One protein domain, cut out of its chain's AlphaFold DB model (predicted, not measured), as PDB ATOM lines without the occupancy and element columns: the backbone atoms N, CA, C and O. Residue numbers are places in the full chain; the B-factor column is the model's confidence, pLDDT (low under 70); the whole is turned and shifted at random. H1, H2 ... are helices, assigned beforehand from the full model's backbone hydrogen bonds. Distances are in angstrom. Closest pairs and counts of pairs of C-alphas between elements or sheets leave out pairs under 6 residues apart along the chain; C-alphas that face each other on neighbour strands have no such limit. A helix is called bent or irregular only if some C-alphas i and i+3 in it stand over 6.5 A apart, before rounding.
ATOM      1  N   GLU A  72      32.013   8.577  16.206       57.12
ATOM      2  CA  GLU A  72      31.726   7.886  14.924       57.12
ATOM      3  C   GLU A  72      30.562   6.881  15.000       57.12
ATOM      4  O   GLU A  72      29.780   6.722  14.055       57.12
ATOM      5  N   SER A  73      30.395   6.227  16.155       55.56
ATOM      6  CA  SER A  73      29.290   5.294  16.413       55.56
ATOM      7  C   SER A  73      27.950   5.998  16.655       55.56
ATOM      8  O   SER A  73      26.900   5.392  16.453       55.56
ATOM      9  N   ARG A  74      27.975   7.282  17.050       63.19
ATOM     10  CA  ARG A  74      26.781   8.104  17.317       63.19
ATOM     11  C   ARG A  74      26.263   8.838  16.081       63.19
ATOM     12  O   ARG A  74      25.138   9.330  16.094       63.19
ATOM     13  N   GLN A  75      27.062   8.922  15.021       65.06
ATOM     14  CA  GLN A  75      26.639   9.527  13.766       65.06
ATOM     15  C   GLN A  75      25.666   8.597  13.032       65.06
ATOM     16  O   GLN A  75      25.973   7.441  12.736       65.06
ATOM     17  N   GLY A  76      24.466   9.107  12.740       74.94
ATOM     18  CA  GLY A  76      23.463   8.379  11.968       74.94
ATOM     19  C   GLY A  76      23.962   8.026  10.563       74.94
ATOM     20  O   GLY A  76      24.826   8.706  10.006       74.94
ATOM     21  N   LYS A  77      23.376   6.983   9.956       80.31
ATOM     22  CA  LYS A  77      23.745   6.480   8.615       80.31
ATOM     23  C   LYS A  77      23.889   7.596   7.571       80.31
ATOM     24  O   LYS A  77      24.817   7.556   6.775       80.31
ATOM     25  N   GLN A  78      22.993   8.583   7.589       72.31
ATOM     26  CA  GLN A  78      23.004   9.708   6.654       72.31
ATOM     27  C   GLN A  78      24.240  10.603   6.816       72.31
ATOM     28  O   GLN A  78      24.928  10.860   5.836       72.31
ATOM     29  N   ALA A  79      24.567  11.006   8.048       76.00
ATOM     30  CA  ALA A  79      25.761  11.804   8.333       76.00
ATOM     31  C   ALA A  79      27.038  11.059   7.920       76.00
ATOM     32  O   ALA A  79      27.952  11.647   7.350       76.00
ATOM     33  N   ARG A  80      27.047   9.735   8.117       77.75
ATOM     34  CA  ARG A  80      28.132   8.878   7.647       77.75
ATOM     35  C   ARG A  80      28.211   8.851   6.118       77.75
ATOM     36  O   ARG A  80      29.283   9.038   5.568       77.75
ATOM     37  N   MET A  81      27.103   8.683   5.398       76.75
ATOM     38  CA  MET A  81      27.126   8.748   3.927       76.75
ATOM     39  C   MET A  81      27.592  10.123   3.412       76.75
ATOM     40  O   MET A  81      28.341  10.198   2.438       76.75
ATOM     41  N   GLU A  82      27.213  11.210   4.081       79.81
ATOM     42  CA  GLU A  82      27.684  12.562   3.755       79.81
ATOM     43  C   GLU A  82      29.190  12.732   4.003       79.81
ATOM     44  O   GLU A  82      29.883  13.349   3.200       79.81
ATOM     45  N   GLU A  83      29.737  12.141   5.061       78.94
ATOM     46  CA  GLU A  83      31.182  12.139   5.310       78.94
ATOM     47  C   GLU A  83      31.945  11.381   4.216       78.94
ATOM     48  O   GLU A  83      32.919  11.886   3.658       78.94
ATOM     49  N   TRP A  84      31.457  10.198   3.842       79.50
ATOM     50  CA  TRP A  84      32.085   9.360   2.819       79.50
ATOM     51  C   TRP A  84      32.015   9.972   1.417       79.50
ATOM     52  O   TRP A  84      32.899   9.739   0.596       79.50
ATOM     53  N   THR A  85      30.991  10.782   1.135       77.88
ATOM     54  CA  THR A  85      30.923  11.548  -0.121       77.88
ATOM     55  C   THR A  85      31.887  12.737  -0.135       77.88
ATOM     56  O   THR A  85      32.365  13.100  -1.209       77.88
ATOM     57  N   ARG A  86      32.216  13.319   1.028       80.50
ATOM     58  CA  ARG A  86      33.188  14.421   1.164       80.50
ATOM     59  C   ARG A  86      34.642  13.956   1.128       80.50
ATOM     60  O   ARG A  86      35.485  14.687   0.620       80.50
ATOM     61  N   LEU A  87      34.928  12.766   1.651       79.81
ATOM     62  CA  LEU A  87      36.271  12.182   1.706       79.81
ATOM     63  C   LEU A  87      36.303  10.835   0.970       79.81
ATOM     64  O   LEU A  87      36.455   9.786   1.600       79.81
ATOM     65  N   PRO A  88      36.123  10.833  -0.363       75.62
ATOM     66  CA  PRO A  88      36.129   9.595  -1.114       75.62
ATOM     67  C   PRO A  88      37.563   9.059  -1.192       75.62
ATOM     68  O   PRO A  88      38.439   9.695  -1.764       75.62
ATOM     69  N   LEU A  89      37.800   7.871  -0.638       76.25
ATOM     70  CA  LEU A  89      39.068   7.150  -0.780       76.25
ATOM     71  C   LEU A  89      39.105   6.473  -2.157       76.25
ATOM     72  O   LEU A  89      38.850   5.272  -2.270       76.25
ATOM     73  N   ARG A  90      39.323   7.253  -3.222       76.38
ATOM     74  CA  ARG A  90      39.349   6.729  -4.594       76.38
ATOM     75  C   ARG A  90      40.685   6.037  -4.853       76.38
ATOM     76  O   ARG A  90      41.748   6.599  -4.603       76.38
ATOM     77  N   ASP A  91      40.604   4.795  -5.325       63.75
ATOM     78  CA  ASP A  91      41.694   4.019  -5.930       63.75
ATOM     79  C   ASP A  91      43.004   3.931  -5.121       63.75
ATOM     80  O   ASP A  91      44.083   3.758  -5.681       63.75
ATOM     81  N   GLY A  92      42.924   4.050  -3.789       60.06
ATOM     82  CA  GLY A  92      44.095   3.983  -2.909       60.06
ATOM     83  C   GLY A  92      45.081   5.142  -3.091       60.06
ATOM     84  O   GLY A  92      46.244   5.028  -2.701       60.06
ATOM     85  N   ASN A  93      44.647   6.262  -3.680       68.38
ATOM     86  CA  ASN A  93      45.529   7.391  -3.930       68.38
ATOM     87  C   ASN A  93      46.027   7.982  -2.598       68.38
ATOM     88  O   ASN A  93      45.244   8.340  -1.713       68.38
ATOM     89  N   SER A  94      47.351   8.102  -2.443       71.06
ATOM     90  CA  SER A  94      47.985   8.516  -1.177       71.06
ATOM     91  C   SER A  94      47.517   9.902  -0.697       71.06
ATOM     92  O   SER A  94      47.534  10.182   0.501       71.06
ATOM     93  N   SER A  95      47.063  10.771  -1.607       79.19
ATOM     94  CA  SER A  95      46.494  12.087  -1.285       79.19
ATOM     95  C   SER A  95      45.180  12.004  -0.517       79.19
ATOM     96  O   SER A  95      44.980  12.749   0.444       79.19
ATOM     97  N   ASP A  96      44.298  11.098  -0.924       79.44
ATOM     98  CA  ASP A  96      42.946  10.984  -0.381       79.44
ATOM     99  C   ASP A  96      43.030  10.370   1.012       79.44
ATOM    100  O   ASP A  96      42.404  10.855   1.950       79.44
ATOM    101  N   ILE A  97      43.931   9.397   1.172       79.25
ATOM    102  CA  ILE A  97      44.291   8.801   2.459       79.25
ATOM    103  C   ILE A  97      44.855   9.864   3.411       79.25
ATOM    104  O   ILE A  97      44.419   9.951   4.555       79.25
ATOM    105  N   LYS A  98      45.784  10.718   2.958       81.12
ATOM    106  CA  LYS A  98      46.338  11.809   3.783       81.12
ATOM    107  C   LYS A  98      45.282  12.837   4.179       81.12
ATOM    108  O   LYS A  98      45.278  13.305   5.313       81.12
ATOM    109  N   THR A  99      44.394  13.186   3.254       83.50
ATOM    110  CA  THR A  99      43.307  14.144   3.501       83.50
ATOM    111  C   THR A  99      42.299  13.573   4.493       83.50
ATOM    112  O   THR A  99      41.885  14.270   5.415       83.50
ATOM    113  N   TRP A 100      41.966  12.289   4.352       82.38
ATOM    114  CA  TRP A 100      41.126  11.556   5.291       82.38
ATOM    115  C   TRP A 100      41.755  11.504   6.686       82.38
ATOM    116  O   TRP A 100      41.103  11.871   7.661       82.38
ATOM    117  N   TRP A 101      43.043  11.159   6.776       80.50
ATOM    118  CA  TRP A 101      43.783  11.165   8.039       80.50
ATOM    119  C   TRP A 101      43.781  12.539   8.697       80.50
ATOM    120  O   TRP A 101      43.478  12.640   9.879       80.50
ATOM    121  N   LYS A 102      44.046  13.601   7.933       82.00
ATOM    122  CA  LYS A 102      44.041  14.969   8.453       82.00
ATOM    123  C   LYS A 102      42.661  15.384   8.973       82.00
ATOM    124  O   LYS A 102      42.563  15.940  10.060       82.00
ATOM    125  N   ALA A 103      41.593  15.067   8.241       80.88
ATOM    126  CA  ALA A 103      40.229  15.358   8.674       80.88
ATOM    127  C   ALA A 103      39.835  14.584   9.945       80.88
ATOM    128  O   ALA A 103      39.070  15.082  10.770       80.88
ATOM    129  N   LYS A 104      40.349  13.364  10.125       76.31
ATOM    130  CA  LYS A 104      40.120  12.557  11.330       76.31
ATOM    131  C   LYS A 104      40.955  13.027  12.520       76.31
ATOM    132  O   LYS A 104      40.431  13.072  13.628       76.31
ATOM    133  N   ASP A 105      42.195  13.441  12.284       73.88
ATOM    134  CA  ASP A 105      43.097  13.990  13.301       73.88
ATOM    135  C   ASP A 105      42.571  15.317  13.873       73.88
ATOM    136  O   ASP A 105      42.464  15.478  15.088       73.88
ATOM    137  N   GLU A 106      42.091  16.225  13.015       65.88
ATOM    138  CA  GLU A 106      41.455  17.481  13.442       65.88
ATOM    139  C   GLU A 106      40.248  17.228  14.367       65.88
ATOM    140  O   GLU A 106      40.076  17.916  15.371       65.88
ATOM    141  N   ASN A 107      39.451  16.188  14.103       61.56
ATOM    142  CA  ASN A 107      38.325  15.802  14.961       61.56
ATOM    143  C   ASN A 107      38.747  15.084  16.257       61.56
ATOM    144  O   ASN A 107      37.996  15.098  17.237       61.56
ATOM    145  N   TYR A 108      39.928  14.462  16.282       55.16
ATOM    146  CA  TYR A 108      40.480  13.802  17.464       55.16
ATOM    147  C   TYR A 108      41.080  14.815  18.451       55.16
ATOM    148  O   TYR A 108      40.836  14.708  19.656       55.16
ATOM    149  N   ILE A 109      41.786  15.830  17.940       50.00
ATOM    150  CA  ILE A 109      42.454  16.878  18.730       50.00
ATOM    151  C   ILE A 109      41.435  17.804  19.416       50.00
ATOM    152  O   ILE A 109      41.625  18.198  20.567       50.00
ATOM    153  N   ILE A 110      40.301  18.105  18.772       49.31
ATOM    154  CA  ILE A 110      39.272  19.003  19.337       49.31
ATOM    155  C   ILE A 110      38.610  18.419  20.605       49.31
ATOM    156  O   ILE A 110      38.111  19.167  21.444       49.31
ATOM    157  N   HIS A 111      38.642  17.097  20.800       43.75
ATOM    158  CA  HIS A 111      38.126  16.455  22.016       43.75
ATOM    159  C   HIS A 111      39.181  16.218  23.105       43.75
ATOM    160  O   HIS A 111      38.836  15.761  24.195       43.75
ATOM    161  N   GLU A 112      40.447  16.526  22.841       42.31
ATOM    162  CA  GLU A 112      41.547  16.335  23.786       42.31
ATOM    163  C   GLU A 112      41.753  17.550  24.708       42.31
ATOM    164  O   GLU A 112      42.263  17.418  25.817       42.31
TER     165      GLU A 112
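What this domain is: This is residues 72 to 112 of the 253 residues of an uncharacterized protein of Talaromyces atroroseus (UniProt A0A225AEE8). Two helices make an open V, with H1 as one arm and the longer H2 as the other; the link of residues 87 to 93 joins them at the narrow end, and the space between the arms is left open. Residues 72 to 75 fold back from the start of H1 into the wide mouth of the V, while residues 90 to 95, of which 94 and 95 belong to H2, and residues 104 to 112, of which 104 to 109 belong to H2, stand free. The printed part has 41 residues with two named helices, H1 then H2, and no named strand; the class is all helix. The whole is only just loose, close to compact, with a radius of gyration of the C-alphas of 11.3 A, and its outline is flat, with spans of 28 by 25 by 12 A.

Where its parts are: After residues 72 to 76, H1 takes residues 77 to 86, from C-alpha 77 at (23.745, 6.480, 8.615) to C-alpha 86 at (33.188, 14.421, 1.164), 14.4 A. H2 takes residues 94 to 109 and measures 22.3 A from first to last C-alpha, beginning at (47.985, 8.516, -1.177) and ending at (42.454, 16.878, 18.730). Neither helix is bent.

How they stand to each other: H1 and H2 are apart, with no C-alpha of the one within 8 A of the other. A short link of 7 residues joins them. From C-alpha 77 to C-alpha 86 z goes from 8.615 to 1.164, and from C-alpha 94 to C-alpha 109 it goes from -1.177 to 18.730. In H1 every O i to N i+4 pair is within hydrogen-bond range; in H2 11 of 12 are.

The domain as a whole: The two C-alphas farthest apart are those of Asp 91 and Glu 112, at 32.2 A. The C-alphas of Glu 72 and Glu 112, the first and last printed, are 15.7 A apart. The printed part has no cut and no long link. Its mean pLDDT is 71.1, and residues 72 to 75, 91 to 93 and 106 to 112 are under 70.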